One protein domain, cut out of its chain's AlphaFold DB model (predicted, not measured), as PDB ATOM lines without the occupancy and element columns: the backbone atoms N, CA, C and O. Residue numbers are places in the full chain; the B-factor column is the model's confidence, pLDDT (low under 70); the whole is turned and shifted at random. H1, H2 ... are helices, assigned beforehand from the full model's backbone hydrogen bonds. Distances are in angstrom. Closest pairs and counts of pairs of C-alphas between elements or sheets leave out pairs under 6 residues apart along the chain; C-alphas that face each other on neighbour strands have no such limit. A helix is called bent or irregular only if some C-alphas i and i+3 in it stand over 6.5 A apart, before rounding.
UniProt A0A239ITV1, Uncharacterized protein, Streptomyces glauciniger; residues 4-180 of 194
ATOM      1  N   GLY A   4     -22.527 -21.971   2.593       43.41
ATOM      2  CA  GLY A   4     -23.800 -22.042   3.328       43.41
ATOM      3  C   GLY A   4     -25.013 -21.552   2.527       43.41
ATOM      4  O   GLY A   4     -26.144 -21.831   2.906       43.41
ATOM      5  N   ALA A   5     -24.796 -20.851   1.408       46.94
ATOM      6  CA  ALA A   5     -25.878 -20.398   0.535       46.94
ATOM      7  C   ALA A   5     -26.504 -21.540  -0.291       46.94
ATOM      8  O   ALA A   5     -27.594 -21.365  -0.821       46.94
ATOM      9  N   VAL A   6     -25.836 -22.699  -0.388       48.16
ATOM     10  CA  VAL A   6     -26.268 -23.844  -1.217       48.16
ATOM     11  C   VAL A   6     -26.952 -24.942  -0.382       48.16
ATOM     12  O   VAL A   6     -27.365 -25.958  -0.922       48.16
ATOM     13  N   THR A   7     -27.104 -24.752   0.933       46.97
ATOM     14  CA  THR A   7     -27.762 -25.715   1.841       46.97
ATOM     15  C   THR A   7     -28.737 -25.028   2.805       46.97
ATOM     16  O   THR A   7     -28.829 -25.364   3.988       46.97
ATOM     17  N   HIS A   8     -29.481 -24.019   2.331       48.00
ATOM     18  CA  HIS A   8     -30.534 -23.413   3.146       48.00
ATOM     19  C   HIS A   8     -31.680 -24.426   3.335       48.00
ATOM     20  O   HIS A   8     -32.309 -24.841   2.368       48.00
ATOM     21  N   GLN A   9     -31.945 -24.821   4.587       55.94
ATOM     22  CA  GLN A   9     -33.081 -25.671   4.992       55.94
ATOM     23  C   GLN A   9     -33.117 -27.085   4.374       55.94
ATOM     24  O   GLN A   9     -34.164 -27.507   3.889       55.94
ATOM     25  N   ASN A  10     -32.008 -27.833   4.400       59.31
ATOM     26  CA  ASN A  10     -31.940 -29.214   3.882       59.31
ATOM     27  C   ASN A  10     -32.388 -29.343   2.411       59.31
ATOM     28  O   ASN A  10     -32.854 -30.398   1.983       59.31
ATOM     29  N   THR A  11     -32.315 -28.254   1.644       66.75
ATOM     30  CA  THR A  11     -32.710 -28.247   0.235       66.75
ATOM     31  C   THR A  11     -31.476 -28.464  -0.629       66.75
ATOM     32  O   THR A  11     -30.483 -27.748  -0.498       66.75
ATOM     33  N   ILE A  12     -31.551 -29.455  -1.516       73.69
ATOM     34  CA  ILE A  12     -30.543 -29.725  -2.541       73.69
ATOM     35  C   ILE A  12     -30.965 -28.983  -3.805       73.69
ATOM     36  O   ILE A  12     -32.055 -29.199  -4.323       73.69
ATOM     37  N   TYR A  13     -30.101 -28.101  -4.295       79.50
ATOM     38  CA  TYR A  13     -30.339 -27.347  -5.520       79.50
ATOM     39  C   TYR A  13     -29.681 -28.045  -6.710       79.50
ATOM     40  O   TYR A  13     -28.781 -28.868  -6.546       79.50
ATOM     41  N   GLU A  14     -30.056 -27.652  -7.928       82.12
ATOM     42  CA  GLU A  14     -29.415 -28.124  -9.166       82.12
ATOM     43  C   GLU A  14     -27.883 -27.937  -9.135       82.12
ATOM     44  O   GLU A  14     -27.122 -28.780  -9.604       82.12
ATOM     45  N   ALA A  15     -27.405 -26.867  -8.491       86.56
ATOM     46  CA  ALA A  15     -25.979 -26.588  -8.340       86.56
ATOM     47  C   ALA A  15     -25.257 -27.496  -7.322       86.56
ATOM     48  O   ALA A  15     -24.027 -27.518  -7.291       86.56
ATOM     49  N   THR A  16     -25.969 -28.248  -6.482       89.38
ATOM     50  CA  THR A  16     -25.345 -29.015  -5.396       89.38
ATOM     51  C   THR A  16     -24.463 -30.147  -5.925       89.38
ATOM     52  O   THR A  16     -23.326 -30.293  -5.476       89.38
ATOM     53  N   VAL A  17     -24.936 -30.908  -6.914       92.00
ATOM     54  CA  VAL A  17     -24.173 -32.000  -7.547       92.00
ATOM     55  C   VAL A  17     -22.875 -31.509  -8.205       92.00
ATOM     56  O   VAL A  17     -21.811 -32.038  -7.863       92.00
ATOM     57  N   PRO A  18     -22.881 -30.493  -9.094       93.38
ATOM     58  CA  PRO A  18     -21.643 -30.015  -9.702       93.38
ATOM     59  C   PRO A  18     -20.674 -29.421  -8.673       93.38
ATOM     60  O   PRO A  18     -19.465 -29.620  -8.801       93.38
ATOM     61  N   VAL A  19     -21.166 -28.757  -7.620       93.94
ATOM     62  CA  VAL A  19     -20.299 -28.279  -6.529       93.94
ATOM     63  C   VAL A  19     -19.697 -29.454  -5.756       93.94
ATOM     64  O   VAL A  19     -18.502 -29.433  -5.475       93.94
ATOM     65  N   ALA A  20     -20.466 -30.505  -5.460       94.62
ATOM     66  CA  ALA A  20     -19.958 -31.690  -4.769       94.62
ATOM     67  C   ALA A  20     -18.859 -32.401  -5.563       94.62
ATOM     68  O   ALA A  20     -17.816 -32.743  -5.003       94.62
ATOM     69  N   LEU A  21     -19.048 -32.549  -6.876       95.62
ATOM     70  CA  LEU A  21     -18.034 -33.093  -7.779       95.62
ATOM     71  C   LEU A  21     -16.786 -32.206  -7.847       95.62
ATOM     72  O   LEU A  21     -15.669 -32.720  -7.799       95.62
ATOM     73  N   TYR A  22     -16.956 -30.884  -7.915       94.19
ATOM     74  CA  TYR A  22     -15.836 -29.945  -7.896       94.19
ATOM     75  C   TYR A  22     -15.041 -30.038  -6.588       94.19
ATOM     76  O   TYR A  22     -13.817 -30.158  -6.616       94.19
ATOM     77  N   VAL A  23     -15.726 -30.037  -5.441       93.94
ATOM     78  CA  VAL A  23     -15.086 -30.185  -4.129       93.94
ATOM     79  C   VAL A  23     -14.361 -31.526  -4.036       93.94
ATOM     80  O   VAL A  23     -13.204 -31.547  -3.626       93.94
ATOM     81  N   ALA A  24     -14.975 -32.628  -4.472       94.62
ATOM     82  CA  ALA A  24     -14.330 -33.940  -4.487       94.62
ATOM     83  C   ALA A  24     -13.064 -33.961  -5.359       94.62
ATOM     84  O   ALA A  24     -12.036 -34.486  -4.934       94.62
ATOM     85  N   ALA A  25     -13.105 -33.337  -6.539       92.88
ATOM     86  CA  ALA A  25     -11.941 -33.218  -7.413       92.88
ATOM     87  C   ALA A  25     -10.815 -32.392  -6.768       92.88
ATOM     88  O   ALA A  25      -9.645 -32.759  -6.880       92.88
ATOM     89  N   VAL A  26     -11.154 -31.309  -6.058       90.75
ATOM     90  CA  VAL A  26     -10.181 -30.517  -5.290       90.75
ATOM     91  C   VAL A  26      -9.574 -31.352  -4.164       90.75
ATOM     92  O   VAL A  26      -8.355 -31.364  -4.023       90.75
ATOM     93  N   LEU A  27     -10.387 -32.077  -3.391       91.06
ATOM     94  CA  LEU A  27      -9.922 -32.917  -2.280       91.06
ATOM     95  C   LEU A  27      -9.027 -34.076  -2.747       91.06
ATOM     96  O   LEU A  27      -8.021 -34.365  -2.102       91.06
ATOM     97  N   GLY A  28      -9.356 -34.693  -3.885       85.94
ATOM     98  CA  GLY A  28      -8.575 -35.775  -4.486       85.94
ATOM     99  C   GLY A  28      -7.296 -35.315  -5.194       85.94
ATOM    100  O   GLY A  28      -6.504 -36.148  -5.635       85.94
ATOM    101  N   HIS A  29      -7.065 -34.004  -5.324       83.94
ATOM    102  CA  HIS A  29      -5.883 -33.494  -6.004       83.94
ATOM    103  C   HIS A  29      -4.642 -33.606  -5.093       83.94
ATOM    104  O   HIS A  29      -4.643 -33.063  -3.987       83.94
ATOM    105  N   PRO A  30      -3.526 -34.211  -5.546       69.81
ATOM    106  CA  PRO A  30      -2.355 -34.480  -4.699       69.81
ATOM    107  C   PRO A  30      -1.724 -33.211  -4.104       69.81
ATOM    108  O   PRO A  30      -1.180 -33.229  -3.003       69.81
ATOM    109  N   VAL A  31      -1.846 -32.079  -4.805       65.50
ATOM    110  CA  VAL A  31      -1.362 -30.776  -4.319       65.50
ATOM    111  C   VAL A  31      -2.291 -30.176  -3.257       65.50
ATOM    112  O   VAL A  31      -1.828 -29.411  -2.419       65.50
ATOM    113  N   ALA A  32      -3.579 -30.531  -3.230       60.34
ATOM    114  CA  ALA A  32      -4.505 -30.010  -2.227       60.34
ATOM    115  C   ALA A  32      -4.174 -30.543  -0.826       60.34
ATOM    116  O   ALA A  32      -4.181 -29.769   0.121       60.34
ATOM    117  N   GLY A  33      -3.766 -31.807  -0.685       56.75
ATOM    118  CA  GLY A  33      -3.315 -32.338   0.609       56.75
ATOM    119  C   GLY A  33      -2.047 -31.660   1.154       56.75
ATOM    120  O   GLY A  33      -1.880 -31.546   2.363       56.75
ATOM    121  N   MET A  34      -1.168 -31.170   0.271       56.41
ATOM    122  CA  MET A  34       0.106 -30.541   0.659       56.41
ATOM    123  C   MET A  34       0.025 -29.014   0.799       56.41
ATOM    124  O   MET A  34       0.738 -28.437   1.618       56.41
ATOM    125  N   ALA A  35      -0.811 -28.353  -0.006       56.19
ATOM    126  CA  ALA A  35      -0.885 -26.895  -0.100       56.19
ATOM    127  C   ALA A  35      -2.181 -26.299   0.472       56.19
ATOM    128  O   ALA A  35      -2.223 -25.095   0.734       56.19
ATOM    129  N   ALA A  36      -3.243 -27.091   0.666       62.69
ATOM    130  CA  ALA A  36      -4.466 -26.565   1.256       62.69
ATOM    131  C   ALA A  36      -4.286 -26.346   2.758       62.69
ATOM    132  O   ALA A  36      -3.765 -27.176   3.506       62.69
ATOM    133  N   HIS A  37      -4.777 -25.204   3.220       75.25
ATOM    134  CA  HIS A  37      -4.852 -24.901   4.636       75.25
ATOM    135  C   HIS A  37      -5.820 -25.886   5.311       75.25
ATOM    136  O   HIS A  37      -6.975 -25.975   4.899       75.25
ATOM    137  N   ARG A  38      -5.379 -26.611   6.347       78.25
ATOM    138  CA  ARG A  38      -6.158 -27.692   6.997       78.25
ATOM    139  C   ARG A  38      -7.590 -27.294   7.391       78.25
ATOM    140  O   ARG A  38      -8.500 -28.056   7.076       78.25
ATOM    141  N   PRO A  39      -7.842 -26.096   7.959       82.50
ATOM    142  CA  PRO A  39      -9.207 -25.614   8.185       82.50
ATOM    143  C   PRO A  39     -10.086 -25.588   6.929       82.50
ATOM    144  O   PRO A  39     -11.279 -25.841   7.012       82.50
ATOM    145  N   THR A  40      -9.510 -25.332   5.751       87.81
ATOM    146  CA  THR A  40     -10.244 -25.366   4.476       87.81
ATOM    147  C   THR A  40     -10.676 -26.787   4.133       87.81
ATOM    148  O   THR A  40     -11.825 -26.986   3.757       87.81
ATOM    149  N   LEU A  41      -9.797 -27.781   4.309       90.19
ATOM    150  CA  LEU A  41     -10.141 -29.188   4.075       90.19
ATOM    151  C   LEU A  41     -11.276 -29.641   4.994       90.19
ATOM    152  O   LEU A  41     -12.249 -30.218   4.521       90.19
ATOM    153  N   VAL A  42     -11.183 -29.322   6.287       93.00
ATOM    154  CA  VAL A  42     -12.226 -29.656   7.267       93.00
ATOM    155  C   VAL A  42     -13.559 -29.017   6.881       93.00
ATOM    156  O   VAL A  42     -14.561 -29.717   6.831       93.00
ATOM    157  N   VAL A  43     -13.576 -27.730   6.525       93.44
ATOM    158  CA  VAL A  43     -14.807 -27.030   6.111       93.44
ATOM    159  C   VAL A  43     -15.426 -27.652   4.856       93.44
ATOM    160  O   VAL A  43     -16.644 -27.804   4.787       93.44
ATOM    161  N   LEU A  44     -14.613 -28.030   3.868       94.12
ATOM    162  CA  LEU A  44     -15.100 -28.685   2.651       94.12
ATOM    163  C   LEU A  44     -15.672 -30.078   2.937       94.12
ATOM    164  O   LEU A  44     -16.725 -30.430   2.407       94.12
ATOM    165  N   LEU A  45     -15.010 -30.854   3.798       95.94
ATOM    166  CA  LEU A  45     -15.474 -32.172   4.228       95.94
ATOM    167  C   LEU A  45     -16.752 -32.087   5.066       95.94
ATOM    168  O   LEU A  45     -17.659 -32.893   4.891       95.94
ATOM    169  N   GLU A  46     -16.859 -31.095   5.947       94.06
ATOM    170  CA  GLU A  46     -18.070 -30.853   6.733       94.06
ATOM    171  C   GLU A  46     -19.242 -30.443   5.842       94.06
ATOM    172  O   GLU A  46     -20.341 -30.965   6.016       94.06
ATOM    173  N   TRP A  47     -19.003 -29.591   4.840       93.88
ATOM    174  CA  TRP A  47     -20.014 -29.243   3.843       93.88
ATOM    175  C   TRP A  47     -20.461 -30.462   3.021       93.88
ATOM    176  O   TRP A  47     -21.662 -30.672   2.848       93.88
ATOM    177  N   LEU A  48     -19.521 -31.302   2.565       94.94
ATOM    178  CA  LEU A  48     -19.847 -32.550   1.865       94.94
ATOM    179  C   LEU A  48     -20.634 -33.511   2.751       94.94
ATOM    180  O   LEU A  48     -21.597 -34.109   2.285       94.94
ATOM    181  N   SER A  49     -20.241 -33.655   4.018       93.88
ATOM    182  CA  SER A  49     -20.961 -34.489   4.975       93.88
ATOM    183  C   SER A  49     -22.394 -34.001   5.139       93.88
ATOM    184  O   SER A  49     -23.320 -34.791   5.011       93.88
ATOM    185  N   ASP A  50     -22.585 -32.707   5.379       91.31
ATOM    186  CA  ASP A  50     -23.913 -32.126   5.581       91.31
ATOM    187  C   ASP A  50     -24.797 -32.326   4.353       91.31
ATOM    188  O   ASP A  50     -25.894 -32.859   4.479       91.31
ATOM    189  N   THR A  51     -24.256 -32.053   3.168       91.19
ATOM    190  CA  THR A  51     -24.943 -32.288   1.895       91.19
ATOM    191  C   THR A  51     -25.299 -33.763   1.690       91.19
ATOM    192  O   THR A  51     -26.401 -34.084   1.259       91.19
ATOM    193  N   ALA A  52     -24.383 -34.680   2.005       91.94
ATOM    194  CA  ALA A  52     -24.608 -36.107   1.822       91.94
ATOM    195  C   ALA A  52     -25.633 -36.679   2.811       91.94
ATOM    196  O   ALA A  52     -26.361 -37.593   2.439       91.94
ATOM    197  N   TYR A  53     -25.711 -36.135   4.029       88.81
ATOM    198  CA  TYR A  53     -26.772 -36.458   4.987       88.81
ATOM    199  C   TYR A  53     -28.125 -35.882   4.558       88.81
ATOM    200  O   TYR A  53     -29.133 -36.565   4.673       88.81
ATOM    201  N   ASP A  54     -28.160 -34.667   4.008       85.88
ATOM    202  CA  ASP A  54     -29.398 -34.099   3.456       85.88
ATOM    203  C   ASP A  54     -29.896 -34.893   2.231       85.88
ATOM    204  O   ASP A  54     -31.088 -34.893   1.933       85.88
ATOM    205  N   ALA A  55     -28.994 -35.609   1.547       84.19
ATOM    206  CA  ALA A  55     -29.259 -36.485   0.406       84.19
ATOM    207  C   ALA A  55     -29.282 -37.984   0.761       84.19
ATOM    208  O   ALA A  55     -29.120 -38.818  -0.143       84.19
ATOM    209  N   ASP A  56     -29.371 -38.349   2.042       82.94
ATOM    210  CA  ASP A  56     -29.299 -39.752   2.453       82.94
ATOM    211  C   ASP A  56     -30.552 -40.545   2.040       82.94
ATOM    212  O   ASP A  56     -31.582 -39.996   1.620       82.94
ATOM    213  N   ASP A  57     -30.456 -41.873   2.097       80.88
ATOM    214  CA  ASP A  57     -31.546 -42.740   1.653       80.88
ATOM    215  C   ASP A  57     -32.824 -42.550   2.500       80.88
ATOM    216  O   ASP A  57     -33.941 -42.702   1.991       80.88
ATOM    217  N   ALA A  58     -32.687 -42.167   3.775       80.62
ATOM    218  CA  ALA A  58     -33.815 -41.900   4.660       80.62
ATOM    219  C   ALA A  58     -34.517 -40.580   4.305       80.62
ATOM    220  O   ALA A  58     -35.750 -40.533   4.266       80.62
ATOM    221  N   CYS A  59     -33.755 -39.531   4.001       77.00
ATOM    222  CA  CYS A  59     -34.246 -38.240   3.542       77.00
ATOM    223  C   CYS A  59     -35.005 -38.377   2.219       77.00
ATOM    224  O   CYS A  59     -36.116 -37.852   2.112       77.00
ATOM    225  N   VAL A  60     -34.489 -39.153   1.257       75.19
ATOM    226  CA  VAL A  60     -35.216 -39.445   0.005       75.19
ATOM    227  C   VAL A  60     -36.524 -40.180   0.289       75.19
ATOM    228  O   VAL A  60     -37.575 -39.763  -0.189       75.19
ATOM    229  N   ALA A  61     -36.503 -41.221   1.125       80.06
ATOM    230  CA  ALA A  61     -37.716 -41.963   1.466       80.06
ATOM    231  C   ALA A  61     -38.761 -41.102   2.206       80.06
ATOM    232  O   ALA A  61     -39.961 -41.380   2.158       80.06
ATOM    233  N   ILE A  62     -38.337 -40.073   2.945       77.88
ATOM    234  CA  ILE A  62     -39.245 -39.086   3.547       77.88
ATOM    235  C   ILE A  62     -39.813 -38.162   2.465       77.88
ATOM    236  O   ILE A  62     -41.031 -38.009   2.403       77.88
ATOM    237  N   ALA A  63     -38.969 -37.603   1.593       73.88
ATOM    238  CA  ALA A  63     -39.400 -36.725   0.505       73.88
ATOM    239  C   ALA A  63     -40.409 -37.422  -0.426       73.88
ATOM    240  O   ALA A  63     -41.474 -36.879  -0.711       73.88
ATOM    241  N   GLU A  64     -40.148 -38.677  -0.801       75.31
ATOM    242  CA  GLU A  64     -41.049 -39.469  -1.645       75.31
ATOM    243  C   GLU A  64     -42.431 -39.681  -1.007       75.31
ATOM    244  O   GLU A  64     -43.441 -39.683  -1.714       75.31
ATOM    245  N   ARG A  65     -42.493 -39.814   0.325       76.12
ATOM    246  CA  ARG A  65     -43.749 -39.992   1.073       76.12
ATOM    247  C   ARG A  65     -44.516 -38.693   1.303       76.12
ATOM    248  O   ARG A  65     -45.737 -38.747   1.405       76.12
ATOM    249  N   CYS A  66     -43.825 -37.563   1.441       69.69
ATOM    250  CA  CYS A  66     -44.427 -36.300   1.873       69.69
ATOM    251  C   CYS A  66     -44.744 -35.324   0.731       69.69
ATOM    252  O   CYS A  66     -45.526 -34.403   0.946       69.69
ATOM    253  N   CYS A  67     -44.157 -35.496  -0.456       65.81
ATOM    254  CA  CYS A  67     -44.410 -34.626  -1.604       65.81
ATOM    255  C   CYS A  67     -45.564 -35.148  -2.480       65.81
ATOM    256  O   CYS A  67     -45.611 -36.337  -2.812       65.81
ATOM    257  N   ASP A  68     -46.446 -34.235  -2.906       61.97
ATOM    258  CA  ASP A  68     -47.431 -34.476  -3.971       61.97
ATOM    259  C   ASP A  68     -46.734 -34.873  -5.283       61.97
ATOM    260  O   ASP A  68     -45.595 -34.472  -5.529       61.97
ATOM    261  N   GLU A  69     -47.421 -35.625  -6.151       60.34
ATOM    262  CA  GLU A  69     -46.865 -36.260  -7.365       60.34
ATOM    263  C   GLU A  69     -46.009 -35.310  -8.238       60.34
ATOM    264  O   GLU A  69     -44.979 -35.723  -8.762       60.34
ATOM    265  N   GLY A  70     -46.388 -34.026  -8.349       56.66
ATOM    266  CA  GLY A  70     -45.643 -33.015  -9.119       56.66
ATOM    267  C   GLY A  70     -44.417 -32.420  -8.410       56.66
ATOM    268  O   GLY A  70     -43.438 -32.086  -9.064       56.66
ATOM    269  N   CYS A  71     -44.437 -32.320  -7.076       56.84
ATOM    270  CA  CYS A  71     -43.304 -31.851  -6.259       56.84
ATOM    271  C   CYS A  71     -42.298 -32.986  -5.989       56.84
ATOM    272  O   CYS A  71     -41.099 -32.757  -5.816       56.84
ATOM    273  N   ARG A  72     -42.783 -34.236  -6.010       62.75
ATOM    274  CA  ARG A  72     -41.980 -35.452  -5.867       62.75
ATOM    275  C   ARG A  72     -40.920 -35.555  -6.962       62.75
ATOM    276  O   ARG A  72     -39.810 -35.973  -6.656       62.75
ATOM    277  N   ASP A  73     -41.235 -35.176  -8.200       65.44
ATOM    278  CA  ASP A  73     -40.282 -35.308  -9.307       65.44
ATOM    279  C   ASP A  73     -39.120 -34.318  -9.178       65.44
ATOM    280  O   ASP A  73     -37.966 -34.734  -9.204       65.44
ATOM    281  N   GLU A  74     -39.407 -33.036  -8.936       65.19
ATOM    282  CA  GLU A  74     -38.357 -32.021  -8.858       65.19
ATOM    283  C   GLU A  74     -37.490 -32.201  -7.612       65.19
ATOM    284  O   GLU A  74     -36.295 -32.382  -7.777       65.19
ATOM    285  N   CYS A  75     -38.050 -32.263  -6.394       63.53
ATOM    286  CA  CYS A  75     -37.242 -32.360  -5.168       63.53
ATOM    287  C   CYS A  75     -36.504 -33.699  -5.016       63.53
ATOM    288  O   CYS A  75     -35.386 -33.733  -4.499       63.53
ATOM    289  N   CYS A  76     -37.090 -34.820  -5.457       73.81
ATOM    290  CA  CYS A  76     -36.390 -36.107  -5.384       73.81
ATOM    291  C   CYS A  76     -35.321 -36.230  -6.472       73.81
ATOM    292  O   CYS A  76     -34.393 -37.028  -6.316       73.81
ATOM    293  N   ARG A  77     -35.420 -35.467  -7.569       83.62
ATOM    294  CA  ARG A  77     -34.456 -35.532  -8.665       83.62
ATOM    295  C   ARG A  77     -33.058 -35.129  -8.217       83.62
ATOM    296  O   ARG A  77     -32.148 -35.928  -8.413       83.62
ATOM    297  N   GLN A  78     -32.862 -33.969  -7.585       83.56
ATOM    298  CA  GLN A  78     -31.498 -33.550  -7.218       83.56
ATOM    299  C   GLN A  78     -30.900 -34.458  -6.137       83.56
ATOM    300  O   GLN A  78     -29.699 -34.728  -6.147       83.56
ATOM    301  N   MET A  79     -31.731 -34.994  -5.235       84.44
ATOM    302  CA  MET A  79     -31.279 -35.988  -4.256       84.44
ATOM    303  C   MET A  79     -30.820 -37.277  -4.948       84.44
ATOM    304  O   MET A  79     -29.750 -37.787  -4.630       84.44
ATOM    305  N   ARG A  80     -31.582 -37.792  -5.923       86.56
ATOM    306  CA  ARG A  80     -31.196 -38.971  -6.720       86.56
ATOM    307  C   ARG A  80     -29.919 -38.718  -7.522       86.56
ATOM    308  O   ARG A  80     -29.008 -39.533  -7.457       86.56
ATOM    309  N   GLU A  81     -29.805 -37.565  -8.177       90.19
ATOM    310  CA  GLU A  81     -28.587 -37.178  -8.903       90.19
ATOM    311  C   GLU A  81     -27.365 -37.120  -7.966       90.19
ATOM    312  O   GLU A  81     -26.284 -37.590  -8.323       90.19
ATOM    313  N   PHE A  82     -27.526 -36.623  -6.732       91.25
ATOM    314  CA  PHE A  82     -26.459 -36.667  -5.729       91.25
ATOM    315  C   PHE A  82     -26.087 -38.106  -5.339       91.25
ATOM    316  O   PHE A  82     -24.904 -38.433  -5.221       91.25
ATOM    317  N   ARG A  83     -27.081 -38.985  -5.155       91.44
ATOM    318  CA  ARG A  83     -26.861 -40.409  -4.842       91.44
ATOM    319  C   ARG A  83     -26.030 -41.099  -5.916       91.44
ATOM    320  O   ARG A  83     -25.094 -41.824  -5.573       91.44
ATOM    321  N   ASP A  84     -26.318 -40.813  -7.180       93.31
ATOM    322  CA  ASP A  84     -25.627 -41.405  -8.325       93.31
ATOM    323  C   ASP A  84     -24.149 -40.989  -8.396       93.31
ATOM    324  O   ASP A  84     -23.299 -41.767  -8.836       93.31
ATOM    325  N   VAL A  85     -23.799 -39.795  -7.899       95.56
ATOM    326  CA  VAL A  85     -22.404 -39.325  -7.871       95.56
ATOM    327  C   VAL A  85     -21.640 -39.696  -6.598       95.56
ATOM    328  O   VAL A  85     -20.438 -39.425  -6.520       95.56
ATOM    329  N   ARG A  86     -22.264 -40.360  -5.611       96.19
ATOM    330  CA  ARG A  86     -21.591 -40.767  -4.357       96.19
ATOM    331  C   ARG A  86     -20.268 -41.514  -4.590       96.19
ATOM    332  O   ARG A  86     -19.310 -41.179  -3.894       96.19
ATOM    333  N   PRO A  87     -20.133 -42.449  -5.557       97.62
ATOM    334  CA  PRO A  87     -18.843 -43.082  -5.854       97.62
ATOM    335  C   PRO A  87     -17.750 -42.095  -6.282       97.62
ATOM    336  O   PRO A  87     -16.606 -42.213  -5.844       97.62
ATOM    337  N   ALA A  88     -18.098 -41.102  -7.103       97.06
ATOM    338  CA  ALA A  88     -17.163 -40.077  -7.556       97.06
ATOM    339  C   ALA A  88     -16.777 -39.117  -6.421       97.06
ATOM    340  O   ALA A  88     -15.621 -38.724  -6.316       97.06
ATOM    341  N   VAL A  89     -17.716 -38.778  -5.536       97.25
ATOM    342  CA  VAL A  89     -17.416 -37.965  -4.350       97.25
ATOM    343  C   VAL A  89     -16.533 -38.742  -3.370       97.25
ATOM    344  O   VAL A  89     -15.543 -38.213  -2.864       97.25
ATOM    345  N   PHE A  90     -16.847 -40.019  -3.140       97.38
ATOM    346  CA  PHE A  90     -16.099 -40.884  -2.232       97.38
ATOM    347  C   PHE A  90     -14.642 -41.048  -2.663       97.38
ATOM    348  O   PHE A  90     -13.767 -41.033  -1.805       97.38
ATOM    349  N   SER A  91     -14.352 -41.139  -3.965       96.56
ATOM    350  CA  SER A  91     -12.970 -41.275  -4.447       96.56
ATOM    351  C   SER A  91     -12.078 -40.077  -4.085       96.56
ATOM    352  O   SER A  91     -10.888 -40.264  -3.843       96.56
ATOM    353  N   GLY A  92     -12.645 -38.869  -3.979       95.12
ATOM    354  CA  GLY A  92     -11.931 -37.678  -3.508       95.12
ATOM    355  C   GLY A  92     -11.770 -37.614  -1.985       95.12
ATOM    356  O   GLY A  92     -10.783 -37.078  -1.488       95.12
ATOM    357  N   VAL A  93     -12.721 -38.176  -1.233       96.88
ATOM    358  CA  VAL A  93     -12.710 -38.187   0.243       96.88
ATOM    359  C   VAL A  93     -11.846 -39.319   0.805       96.88
ATOM    360  O   VAL A  93     -11.161 -39.127   1.808       96.88
ATOM    361  N   HIS A  94     -11.858 -40.492   0.168       96.81
ATOM    362  CA  HIS A  94     -11.227 -41.725   0.656       96.81
ATOM    363  C   HIS A  94      -9.740 -41.565   1.023       96.81
ATOM    364  O   HIS A  94      -9.379 -41.951   2.137       96.81
ATOM    365  N   PRO A  95      -8.885 -40.899   0.216       94.81
ATOM    366  CA  PRO A  95      -7.480 -40.692   0.579       94.81
ATOM    367  C   PRO A  95      -7.282 -39.915   1.890       94.81
ATOM    368  O   PRO A  95      -6.277 -40.091   2.579       94.81
ATOM    369  N   LEU A  96      -8.245 -39.066   2.268       94.56
ATOM    370  CA  LEU A  96      -8.166 -38.224   3.462       94.56
ATOM    371  C   LEU A  96      -8.488 -38.986   4.756       94.56
ATOM    372  O   LEU A  96      -8.191 -38.486   5.841       94.56
ATOM    373  N   LEU A  97      -9.001 -40.219   4.669       95.50
ATOM    374  CA  LEU A  97      -9.189 -41.099   5.830       95.50
ATOM    375  C   LEU A  97      -7.858 -41.451   6.516       95.50
ATOM    376  O   LEU A  97      -7.836 -41.718   7.719       95.50
ATOM    377  N   GLY A  98      -6.753 -41.425   5.763       92.94
ATOM    378  CA  GLY A  98      -5.392 -41.676   6.240       92.94
ATOM    379  C   GLY A  98      -4.553 -40.422   6.504       92.94
ATOM    380  O   GLY A  98      -3.365 -40.554   6.772       92.94
ATOM    381  N   HIS A  99      -5.128 -39.219   6.415       92.62
ATOM    382  CA  HIS A  99      -4.396 -37.954   6.569       92.62
ATOM    383  C   HIS A  99      -3.707 -37.829   7.945       92.62
ATOM    384  O   HIS A  99      -4.229 -38.336   8.926       92.62
ATOM    385  N   ASP A 100      -2.578 -37.128   8.088       90.38
ATOM    386  CA  ASP A 100      -1.857 -37.055   9.382       90.38
ATOM    387  C   ASP A 100      -2.610 -36.257  10.461       90.38
ATOM    388  O   ASP A 100      -2.569 -36.577  11.654       90.38
ATOM    389  N   ASP A 101      -3.339 -35.228  10.039       91.19
ATOM    390  CA  ASP A 101      -4.174 -34.400  10.908       91.19
ATOM    391  C   ASP A 101      -5.485 -35.111  11.294       91.19
ATOM    392  O   ASP A 101      -6.246 -35.550  10.426       91.19
ATOM    393  N   ALA A 102      -5.747 -35.212  12.601       92.75
ATOM    394  CA  ALA A 102      -6.908 -35.912  13.141       92.75
ATOM    395  C   ALA A 102      -8.241 -35.255  12.763       92.75
ATOM    396  O   ALA A 102      -9.194 -35.978  12.489       92.75
ATOM    397  N   ASP A 103      -8.312 -33.924  12.682       93.56
ATOM    398  CA  ASP A 103      -9.558 -33.243  12.322       93.56
ATOM    399  C   ASP A 103      -9.938 -33.499  10.867       93.56
ATOM    400  O   ASP A 103     -11.115 -33.693  10.559       93.56
ATOM    401  N   VAL A 104      -8.943 -33.551   9.978       94.25
ATOM    402  CA  VAL A 104      -9.155 -33.894   8.566       94.25
ATOM    403  C   VAL A 104      -9.631 -35.340   8.436       94.25
ATOM    404  O   VAL A 104     -10.632 -35.578   7.760       94.25
ATOM    405  N   ARG A 105      -8.985 -36.298   9.118       95.38
ATOM    406  CA  ARG A 105      -9.431 -37.705   9.108       95.38
ATOM    407  C   ARG A 105     -10.842 -37.871   9.658       95.38
ATOM    408  O   ARG A 105     -11.645 -38.589   9.069       95.38
ATOM    409  N   ASP A 106     -11.139 -37.220  10.780       96.81
ATOM    410  CA  ASP A 106     -12.442 -37.308  11.433       96.81
ATOM    411  C   ASP A 106     -13.541 -36.719  10.541       96.81
ATOM    412  O   ASP A 106     -14.601 -37.324  10.378       96.81
ATOM    413  N   ALA A 107     -13.292 -35.559   9.926       96.31
ATOM    414  CA  ALA A 107     -14.221 -34.956   8.977       96.31
ATOM    415  C   ALA A 107     -14.399 -35.827   7.721       96.31
ATOM    416  O   ALA A 107     -15.526 -35.999   7.255       96.31
ATOM    417  N   ALA A 108     -13.321 -36.435   7.213       97.31
ATOM    418  CA  ALA A 108     -13.367 -37.335   6.063       97.31
ATOM    419  C   ALA A 108     -14.199 -38.584   6.351       97.31
ATOM    420  O   ALA A 108     -15.048 -38.951   5.542       97.31
ATOM    421  N   LEU A 109     -14.036 -39.189   7.530       98.19
ATOM    422  CA  LEU A 109     -14.864 -40.313   7.961       98.19
ATOM    423  C   LEU A 109     -16.346 -39.929   7.994       98.19
ATOM    424  O   LEU A 109     -17.190 -40.644   7.462       98.19
ATOM    425  N   VAL A 110     -16.667 -38.792   8.611       97.62
ATOM    426  CA  VAL A 110     -18.056 -38.345   8.771       97.62
ATOM    427  C   VAL A 110     -18.691 -37.962   7.425       97.62
ATOM    428  O   VAL A 110     -19.900 -38.119   7.256       97.62
ATOM    429  N   ALA A 111     -17.899 -37.517   6.447       97.38
ATOM    430  CA  ALA A 111     -18.345 -37.339   5.066       97.38
ATOM    431  C   ALA A 111     -18.517 -38.675   4.325       97.38
ATOM    432  O   ALA A 111     -19.469 -38.834   3.569       97.38
ATOM    433  N   ALA A 112     -17.637 -39.649   4.558       97.75
ATOM    434  CA  ALA A 112     -17.641 -40.944   3.883       97.75
ATOM    435  C   ALA A 112     -18.828 -41.848   4.265       97.75
ATOM    436  O   ALA A 112     -19.270 -42.648   3.442       97.75
ATOM    437  N   ILE A 113     -19.355 -41.720   5.487       96.31
ATOM    438  CA  ILE A 113     -20.471 -42.532   6.003       96.31
ATOM    439  C   ILE A 113     -21.706 -42.526   5.079       96.31
ATOM    440  O   ILE A 113     -22.057 -43.605   4.596       96.31
ATOM    441  N   PRO A 114     -22.358 -41.377   4.799       94.88
ATOM    442  CA  PRO A 114     -23.549 -41.351   3.942       94.88
ATOM    443  C   PRO A 114     -23.232 -41.720   2.485       94.88
ATOM    444  O   PRO A 114     -24.073 -42.259   1.770       94.88
ATOM    445  N   LEU A 115     -21.994 -41.509   2.025       96.31
ATOM    446  CA  LEU A 115     -21.576 -41.942   0.688       96.31
ATOM    447  C   LEU A 115     -21.570 -43.480   0.581       96.31
ATOM    448  O   LEU A 115     -22.026 -44.026  -0.424       96.31
ATOM    449  N   ALA A 116     -21.140 -44.180   1.637       95.31
ATOM    450  CA  ALA A 116     -21.072 -45.645   1.714       95.31
ATOM    451  C   ALA A 116     -22.439 -46.362   1.802       95.31
ATOM    452  O   ALA A 116     -22.511 -47.596   1.912       95.31
ATOM    453  N   GLU A 117     -23.542 -45.616   1.745       92.06
ATOM    454  CA  GLU A 117     -24.875 -46.162   1.477       92.06
ATOM    455  C   GLU A 117     -25.017 -46.636   0.027       92.06
ATOM    456  O   GLU A 117     -25.755 -47.584  -0.236       92.06
ATOM    457  N   HIS A 118     -24.269 -46.039  -0.909       94.06
ATOM    458  CA  HIS A 118     -24.289 -46.471  -2.304       94.06
ATOM    459  C   HIS A 118     -23.837 -47.946  -2.427       94.06
ATOM    460  O   HIS A 118     -22.781 -48.295  -1.888       94.06
ATOM    461  N   PRO A 119     -24.548 -48.815  -3.177       92.75
ATOM    462  CA  PRO A 119     -24.271 -50.257  -3.215       92.75
ATOM    463  C   PRO A 119     -22.821 -50.622  -3.558       92.75
ATOM    464  O   PRO A 119     -22.230 -51.487  -2.916       92.75
ATOM    465  N   VAL A 120     -22.215 -49.912  -4.516       95.31
ATOM    466  CA  VAL A 120     -20.809 -50.115  -4.930       95.31
ATOM    467  C   VAL A 120     -19.813 -49.832  -3.798       95.31
ATOM    468  O   VAL A 120     -18.730 -50.405  -3.776       95.31
ATOM    469  N   LEU A 121     -20.171 -48.978  -2.838       95.62
ATOM    470  CA  LEU A 121     -19.289 -48.562  -1.750       95.62
ATOM    471  C   LEU A 121     -19.462 -49.393  -0.472       95.62
ATOM    472  O   LEU A 121     -18.719 -49.211   0.490       95.62
ATOM    473  N   THR A 122     -20.401 -50.341  -0.454       91.75
ATOM    474  CA  THR A 122     -20.649 -51.213   0.709       91.75
ATOM    475  C   THR A 122     -19.411 -51.999   1.144       91.75
ATOM    476  O   THR A 122     -19.236 -52.246   2.337       91.75
ATOM    477  N   LEU A 123     -18.509 -52.311   0.206       93.00
ATOM    478  CA  LEU A 123     -17.239 -52.993   0.470       93.00
ATOM    479  C   LEU A 123     -16.287 -52.194   1.377       93.00
ATOM    480  O   LEU A 123     -15.467 -52.791   2.069       93.00
ATOM    481  N   TYR A 124     -16.422 -50.865   1.427       95.31
ATOM    482  CA  TYR A 124     -15.593 -49.994   2.266       95.31
ATOM    483  C   TYR A 124     -16.105 -49.882   3.707       95.31
ATOM    484  O   TYR A 124     -15.411 -49.335   4.559       95.31
ATOM    485  N   ARG A 125     -17.295 -50.410   4.033       93.88
ATOM    486  CA  ARG A 125     -17.870 -50.269   5.385       93.88
ATOM    487  C   ARG A 125     -16.969 -50.854   6.468       93.88
ATOM    488  O   ARG A 125     -16.813 -50.228   7.508       93.88
ATOM    489  N   THR A 126     -16.328 -51.995   6.216       92.38
ATOM    490  CA  THR A 126     -15.392 -52.602   7.178       92.38
ATOM    491  C   THR A 126     -14.218 -51.672   7.489       92.38
ATOM    492  O   THR A 126     -13.871 -51.498   8.653       92.38
ATOM    493  N   GLU A 127     -13.652 -51.016   6.473       95.31
ATOM    494  CA  GLU A 127     -12.598 -50.010   6.656       95.31
ATOM    495  C   GLU A 127     -13.120 -48.818   7.474       95.31
ATOM    496  O   GLU A 127     -12.514 -48.430   8.477       95.31
ATOM    497  N   LEU A 128     -14.289 -48.276   7.107       97.06
ATOM    498  CA  LEU A 128     -14.909 -47.152   7.817       97.06
ATOM    499  C   LEU A 128     -15.206 -47.475   9.285       97.06
ATOM    500  O   LEU A 128     -15.089 -46.593  10.132       97.06
ATOM    501  N   VAL A 129     -15.537 -48.725   9.612       95.94
ATOM    502  CA  VAL A 129     -15.747 -49.181  10.995       95.94
ATOM    503  C   VAL A 129     -14.468 -49.071  11.825       95.94
ATOM    504  O   VAL A 129     -14.522 -48.676  12.992       95.94
ATOM    505  N   ASP A 130     -13.303 -49.352  11.248       94.69
ATOM    506  CA  ASP A 130     -12.038 -49.200  11.965       94.69
ATOM    507  C   ASP A 130     -11.678 -47.725  12.182       94.69
ATOM    508  O   ASP A 130     -11.208 -47.353  13.262       94.69
ATOM    509  N   HIS A 131     -11.963 -46.854  11.208       96.50
ATOM    510  CA  HIS A 131     -11.866 -45.403  11.404       96.50
ATOM    511  C   HIS A 131     -12.861 -44.904  12.463       96.50
ATOM    512  O   HIS A 131     -12.491 -44.095  13.312       96.50
ATOM    513  N   ALA A 132     -14.088 -45.428  12.466       96.12
ATOM    514  CA  ALA A 132     -15.134 -45.102  13.430       96.12
ATOM    515  C   ALA A 132     -14.731 -45.432  14.864       96.12
ATOM    516  O   ALA A 132     -14.826 -44.576  15.741       96.12
ATOM    517  N   ARG A 133     -14.205 -46.636  15.102       94.69
ATOM    518  CA  ARG A 133     -13.693 -47.034  16.420       94.69
ATOM    519  C   ARG A 133     -12.587 -46.102  16.905       94.69
ATOM    520  O   ARG A 133     -12.605 -45.702  18.066       94.69
ATOM    521  N   ARG A 134     -11.652 -45.725  16.023       94.00
ATOM    522  CA  ARG A 134     -10.594 -44.756  16.355       94.00
ATOM    523  C   ARG A 134     -11.176 -43.395  16.731       94.00
ATOM    524  O   ARG A 134     -10.853 -42.897  17.804       94.00
ATOM    525  N   LEU A 135     -12.071 -42.840  15.909       95.12
ATOM    526  CA  LEU A 135     -12.720 -41.555  16.185       95.12
ATOM    527  C   LEU A 135     -13.449 -41.586  17.531       95.12
ATOM    528  O   LEU A 135     -13.294 -40.673  18.337       95.12
ATOM    529  N   LEU A 136     -14.211 -42.644  17.814       94.00
ATOM    530  CA  LEU A 136     -14.938 -42.778  19.079       94.00
ATOM    531  C   LEU A 136     -14.019 -42.950  20.295       94.00
ATOM    532  O   LEU A 136     -14.428 -42.622  21.405       94.00
ATOM    533  N   ALA A 137     -12.786 -43.417  20.111       91.12
ATOM    534  CA  ALA A 137     -11.813 -43.493  21.194       91.12
ATOM    535  C   ALA A 137     -11.112 -42.149  21.465       91.12
ATOM    536  O   ALA A 137     -10.755 -41.878  22.609       91.12
ATOM    537  N   THR A 138     -10.896 -41.313  20.443       90.69
ATOM    538  CA  THR A 138     -10.016 -40.132  20.560       90.69
ATOM    539  C   THR A 138     -10.727 -38.788  20.455       90.69
ATOM    540  O   THR A 138     -10.258 -37.800  21.013       90.69
ATOM    541  N   SER A 139     -11.827 -38.716  19.710       89.62
ATOM    542  CA  SER A 139     -12.511 -37.462  19.405       89.62
ATOM    543  C   SER A 139     -13.459 -37.073  20.535       89.62
ATOM    544  O   SER A 139     -14.184 -37.914  21.071       89.62
ATOM    545  N   THR A 140     -13.503 -35.780  20.854       87.81
ATOM    546  CA  THR A 140     -14.477 -35.165  21.776       87.81
ATOM    547  C   THR A 140     -15.576 -34.402  21.031       87.81
ATOM    548  O   THR A 140     -16.506 -33.873  21.644       87.81
ATOM    549  N   HIS A 141     -15.520 -34.353  19.694       89.94
ATOM    550  CA  HIS A 141     -16.463 -33.585  18.892       89.94
ATOM    551  C   HIS A 141     -17.833 -34.281  18.816       89.94
ATOM    552  O   HIS A 141     -18.097 -35.099  17.932       89.94
ATOM    553  N   ARG A 142     -18.755 -33.884  19.703       88.75
ATOM    554  CA  ARG A 142     -20.084 -34.501  19.890       88.75
ATOM    555  C   ARG A 142     -20.853 -34.779  18.592       88.75
ATOM    556  O   ARG A 142     -21.416 -35.855  18.430       88.75
ATOM    557  N   ARG A 143     -20.884 -33.833  17.642       88.44
ATOM    558  CA  ARG A 143     -21.593 -34.018  16.356       88.44
ATOM    559  C   ARG A 143     -21.020 -35.176  15.526       88.44
ATOM    560  O   ARG A 143     -21.791 -35.957  14.978       88.44
ATOM    561  N   ARG A 144     -19.688 -35.277  15.446       92.19
ATOM    562  CA  ARG A 144     -18.976 -36.300  14.668       92.19
ATOM    563  C   ARG A 144     -19.175 -37.668  15.310       92.19
ATOM    564  O   ARG A 144     -19.631 -38.589  14.642       92.19
ATOM    565  N   ARG A 145     -18.970 -37.755  16.628       93.69
ATOM    566  CA  ARG A 145     -19.232 -38.969  17.413       93.69
ATOM    567  C   ARG A 145     -20.667 -39.469  17.254       93.69
ATOM    568  O   ARG A 145     -20.867 -40.643  16.969       93.69
ATOM    569  N   TYR A 146     -21.658 -38.576  17.350       90.88
ATOM    570  CA  TYR A 146     -23.062 -38.933  17.136       90.88
ATOM    571  C   TYR A 146     -23.289 -39.574  15.761       90.88
ATOM    572  O   TYR A 146     -23.882 -40.645  15.690       90.88
ATOM    573  N   ARG A 147     -22.812 -38.933  14.684       92.44
ATOM    574  CA  ARG A 147     -22.969 -39.432  13.306       92.44
ATOM    575  C   ARG A 147     -22.318 -40.803  13.119       92.44
ATOM    576  O   ARG A 147     -22.905 -41.683  12.500       92.44
ATOM    577  N   VAL A 148     -21.143 -41.000  13.714       94.75
ATOM    578  CA  VAL A 148     -20.426 -42.279  13.686       94.75
ATOM    579  C   VAL A 148     -21.166 -43.371  14.462       94.75
ATOM    580  O   VAL A 148     -21.320 -44.474  13.950       94.75
ATOM    581  N   LEU A 149     -21.655 -43.081  15.671       93.38
ATOM    582  CA  LEU A 149     -22.430 -44.041  16.467       93.38
ATOM    583  C   LEU A 149     -23.713 -44.465  15.750       93.38
ATOM    584  O   LEU A 149     -24.065 -45.642  15.771       93.38
ATOM    585  N   ASP A 150     -24.403 -43.515  15.124       90.94
ATOM    586  CA  ASP A 150     -25.624 -43.776  14.360       90.94
ATOM    587  C   ASP A 150     -25.346 -44.704  13.167       90.94
ATOM    588  O   ASP A 150     -26.004 -45.732  13.004       90.94
ATOM    589  N   ALA A 151     -24.277 -44.426  12.417       92.69
ATOM    590  CA  ALA A 151     -23.831 -45.265  11.308       92.69
ATOM    591  C   ALA A 151     -23.419 -46.675  11.750       92.69
ATOM    592  O   ALA A 151     -23.841 -47.663  11.152       92.69
ATOM    593  N   MET A 152     -22.636 -46.792  12.829       93.69
ATOM    594  CA  MET A 152     -22.220 -48.090  13.368       93.69
ATOM    595  C   MET A 152     -23.424 -48.955  13.749       93.69
ATOM    596  O   MET A 152     -23.427 -50.149  13.454       93.69
ATOM    597  N   LYS A 153     -24.464 -48.357  14.340       91.06
ATOM    598  CA  LYS A 153     -25.720 -49.055  14.649       91.06
ATOM    599  C   LYS A 153     -26.465 -49.477  13.393       91.06
ATOM    600  O   LYS A 153     -26.902 -50.622  13.320       91.06
ATOM    601  N   ALA A 154     -26.578 -48.590  12.406       90.31
ATOM    602  CA  ALA A 154     -27.208 -48.901  11.124       90.31
ATOM    603  C   ALA A 154     -26.494 -50.051  10.388       90.31
ATOM    604  O   ALA A 154     -27.130 -50.839   9.692       90.31
ATOM    605  N   TRP A 155     -25.181 -50.193  10.580       92.12
ATOM    606  CA  TRP A 155     -24.382 -51.301  10.048       92.12
ATOM    607  C   TRP A 155     -24.373 -52.556  10.940       92.12
ATOM    608  O   TRP A 155     -23.747 -53.549  10.579       92.12
ATOM    609  N   GLY A 156     -25.077 -52.547  12.078       91.38
ATOM    610  CA  GLY A 156     -25.228 -53.705  12.964       91.38
ATOM    611  C   GLY A 156     -24.082 -53.926  13.957       91.38
ATOM    612  O   GLY A 156     -23.956 -55.021  14.502       91.38
ATOM    613  N   HIS A 157     -23.241 -52.921  14.210       89.88
ATOM    614  CA  HIS A 157     -22.180 -53.011  15.213       89.88
ATOM    615  C   HIS A 157     -22.677 -52.630  16.609       89.88
ATOM    616  O   HIS A 157     -23.423 -51.665  16.782       89.88
ATOM    617  N   ASP A 158     -22.196 -53.356  17.621       84.75
ATOM    618  CA  ASP A 158     -22.400 -52.983  19.018       84.75
ATOM    619  C   ASP A 158     -21.587 -51.725  19.354       84.75
ATOM    620  O   ASP A 158     -20.368 -51.675  19.163       84.75
ATOM    621  N   THR A 159     -22.278 -50.698  19.845       82.38
ATOM    622  CA  THR A 159     -21.682 -49.426  20.261       82.38
ATOM    623  C   THR A 159     -21.791 -49.193  21.765       82.38
ATOM    624  O   THR A 159     -21.451 -48.103  22.216       82.38
ATOM    625  N   GLY A 160     -22.304 -50.151  22.548       75.50
ATOM    626  CA  GLY A 160     -22.634 -49.941  23.962       75.50
ATOM    627  C   GLY A 160     -21.439 -49.517  24.819       75.50
ATOM    628  O   GLY A 160     -21.589 -48.696  25.716       75.50
ATOM    629  N   SER A 161     -20.242 -50.011  24.500       76.19
ATOM    630  CA  SER A 161     -18.990 -49.647  25.180       76.19
ATOM    631  C   SER A 161     -18.343 -48.352  24.676       76.19
ATOM    632  O   SER A 161     -17.382 -47.882  25.279       76.19
ATOM    633  N   LEU A 162     -18.842 -47.789  23.570       75.56
ATOM    634  CA  LEU A 162     -18.298 -46.597  22.904       75.56
ATOM    635  C   LEU A 162     -19.200 -45.360  23.067       75.56
ATOM    636  O   LEU A 162     -18.808 -44.257  22.677       75.56
ATOM    637  N   ASP A 163     -20.408 -45.555  23.599       72.44
ATOM    638  CA  ASP A 163     -21.416 -44.524  23.843       72.44
ATOM    639  C   ASP A 163     -21.149 -43.862  25.199       72.44
ATOM    640  O   ASP A 163     -21.123 -44.527  26.236       72.44
ATOM    641  N   ASN A 164     -20.970 -42.544  25.210       75.62
ATOM    642  CA  ASN A 164     -20.830 -41.805  26.463       75.62
ATOM    643  C   ASN A 164     -22.218 -41.403  26.998       75.62
ATOM    644  O   ASN A 164     -23.168 -41.243  26.232       75.62
ATOM    645  N   ALA A 165     -22.347 -41.187  28.312       71.62
ATOM    646  CA  ALA A 165     -23.635 -40.880  28.957       71.62
ATOM    647  C   ALA A 165     -24.373 -39.681  28.316       71.62
ATOM    648  O   ALA A 165     -25.560 -39.776  28.001       71.62
ATOM    649  N   ASP A 166     -23.649 -38.600  28.013       71.75
ATOM    650  CA  ASP A 166     -24.190 -37.391  27.368       71.75
ATOM    651  C   ASP A 166     -24.701 -37.629  25.934       71.75
ATOM    652  O   ASP A 166     -25.501 -36.854  25.390       71.75
ATOM    653  N   GLU A 167     -24.194 -38.669  25.269       72.62
ATOM    654  CA  GLU A 167     -24.565 -39.048  23.904       72.62
ATOM    655  C   GLU A 167     -25.801 -39.941  23.909       72.62
ATOM    656  O   GLU A 167     -26.715 -39.730  23.102       72.62
ATOM    657  N   ALA A 168     -25.878 -40.857  24.878       72.25
ATOM    658  CA  ALA A 168     -27.070 -41.644  25.151       72.25
ATOM    659  C   ALA A 168     -28.273 -40.740  25.477       72.25
ATOM    660  O   ALA A 168     -29.343 -40.902  24.882       72.25
ATOM    661  N   GLU A 169     -28.086 -39.728  26.331       77.00
ATOM    662  CA  GLU A 169     -29.134 -38.759  26.677       77.00
ATOM    663  C   GLU A 169     -29.575 -37.928  25.459       77.00
ATOM    664  O   GLU A 169     -30.772 -37.807  25.172       77.00
ATOM    665  N   ALA A 170     -28.620 -37.413  24.673       75.69
ATOM    666  CA  ALA A 170     -28.920 -36.644  23.462       75.69
ATOM    667  C   ALA A 170     -29.752 -37.440  22.456       75.69
ATOM    668  O   ALA A 170     -30.661 -36.897  21.819       75.69
ATOM    669  N   ARG A 171     -29.424 -38.726  22.293       73.00
ATOM    670  CA  ARG A 171     -30.139 -39.624  21.389       73.00
ATOM    671  C   ARG A 171     -31.554 -39.882  21.892       73.00
ATOM    672  O   ARG A 171     -32.483 -39.798  21.093       73.00
ATOM    673  N   GLY A 172     -31.730 -40.103  23.196       77.06
ATOM    674  CA  GLY A 172     -33.050 -40.221  23.818       77.06
ATOM    675  C   GLY A 172     -33.926 -38.994  23.556       77.06
ATOM    676  O   GLY A 172     -35.075 -39.126  23.131       77.06
ATOM    677  N   LEU A 173     -33.362 -37.790  23.700       76.19
ATOM    678  CA  LEU A 173     -34.081 -36.542  23.428       76.19
ATOM    679  C   LEU A 173     -34.487 -36.407  21.951       76.19
ATOM    680  O   LEU A 173     -35.597 -35.966  21.652       76.19
ATOM    681  N   ARG A 174     -33.614 -36.796  21.013       73.38
ATOM    682  CA  ARG A 174     -33.938 -36.780  19.575       73.38
ATOM    683  C   ARG A 174     -34.991 -37.815  19.212       73.38
ATOM    684  O   ARG A 174     -35.927 -37.462  18.505       73.38
ATOM    685  N   ALA A 175     -34.871 -39.046  19.705       76.75
ATOM    686  CA  ALA A 175     -35.855 -40.099  19.470       76.75
ATOM    687  C   ALA A 175     -37.245 -39.665  19.954       76.75
ATOM    688  O   ALA A 175     -38.224 -39.818  19.229       76.75
ATOM    689  N   ARG A 176     -37.312 -39.015  21.124       78.06
ATOM    690  CA  ARG A 176     -38.544 -38.413  21.636       78.06
ATOM    691  C   ARG A 176     -39.092 -37.325  20.706       78.06
ATOM    692  O   ARG A 176     -40.257 -37.390  20.339       78.06
ATOM    693  N   ARG A 177     -38.261 -36.374  20.267       73.31
ATOM    694  CA  ARG A 177     -38.682 -35.317  19.322       73.31
ATOM    695  C   ARG A 177     -39.144 -35.871  17.971       73.31
ATOM    696  O   ARG A 177     -40.078 -35.337  17.384       73.31
ATOM    697  N   MET A 178     -38.490 -36.917  17.465       67.75
ATOM    698  CA  MET A 178     -38.886 -37.589  16.223       67.75
ATOM    699  C   MET A 178     -40.222 -38.313  16.403       67.75
ATOM    700  O   MET A 178     -41.100 -38.165  15.561       67.75
ATOM    701  N   ALA A 179     -40.420 -39.018  17.519       71.25
ATOM    702  CA  ALA A 179     -41.701 -39.640  17.848       71.25
ATOM    703  C   ALA A 179     -42.828 -38.600  17.976       71.25
ATOM    704  O   ALA A 179     -43.908 -38.805  17.431       71.25
ATOM    705  N   GLU A 180     -42.562 -37.455  18.613       69.75
ATOM    706  CA  GLU A 180     -43.505 -36.333  18.710       69.75
ATOM    707  C   GLU A 180     -43.861 -35.778  17.317       69.75
ATOM    708  O   GLU A 180     -45.042 -35.603  17.019       69.75
TER     709      GLU A 180
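AT A GLANCE: This is residues 4 to 180 of the 194 residues of an uncharacterized protein of Streptomyces glauciniger (UniProt A0A239ITV1). Five helical parts, H1, H3, H5b, H6 and H7, make an up-and-down bundle, each running against the one before it, with H6 nearest the middle and H8 packed on H6 and H7. The long bent helix H5 reaches out of this bundle, its arm H5a folding back on H4 as a hairpin at one end of the longest axis; H2 is at the other end, and beyond H8 comes H9, whose residues 172 to 180 stick out. The printed part has 177 residues with nine named helices, H1 to H9 in chain order, and no named strand: all helix. It is compact, with a radius of gyration of the C-alphas of 16.4 A and spans of 47 by 42 by 30 A.

HOW THE PARTS SIT: Look first at H5, residues 69 to 98, assigned as one helix by its hydrogen bonds but bent: C-alphas 84 and 87 are 7.4 A apart, and its arms H5a, residues 69 to 84, and H5b, residues 87 to 98, stand at a steep tilt of 45 degrees. H5b and H6, residues 102 to 115, form a hairpin at a shallow tilt of 28 degrees; their closest C-alphas, Leu 97 and Arg 105, are 4.7 A apart. H6 touches H3, residues 38 to 54, the same way at 21 degrees, closest at C-alphas 49 and 111, 3.9 A. H5b touches H1, residues 16 to 27, with residues 88 to 93 alone, closest at C-alphas 24 and 92, 4.5 A. H4, residues 57 to 66, and H5a form a hairpin at a shallow tilt of 7 degrees, C-alphas 64 and 72 closest at 5.9 A. H7, residues 119 to 138, forms a hairpin with H6, closest at C-alphas 106 and 135, 6.4 A. H8, residues 142 to 154, touches H7, C-alphas 136 and 145 closest at 6.0 A. H9, residues 165 to 180, is close to H8 but not clearly touching, C-alphas 146 and 167 closest at 6.9 A. H2, residues 30 to 35, touches no helix. Every O i to N i+4 pair is within hydrogen-bond range in H1, H3, H4, H8 and H9, against 1 of 2 in H2, 8 of 12 in H5a, 8 of 10 in H6, 11 of 16 in H7 and 3 of 8 in H5b, which has 6 of 9 O i to N i+3 pairs within range.

IN THESE COORDINATES: Find C-alpha 69 at (-46.865, -36.260, -7.365); H5a runs 21.9 A from there, and H5b 18.1 A to C-alpha 98. H1 begins at (-25.345, -29.015, -5.396) and spans 16.2 A; H3 spans 24.4 A, H6 20.2 A, H7 29.5 A and H8 18.3 A, with H2 and H4 shorter. H9, 22.8 A, ends at C-alpha 180, (-43.505, -36.333, 18.710).

THE WHOLE: The C-alphas farthest apart, Val 31 and Glu 180, are 48.3 A apart. The printed part has no cut and no long link. The mean pLDDT of the printed part is 84.3, and it is under 70 at residues 4 to 11, 30 to 36, 66 to 75, 178 and 180.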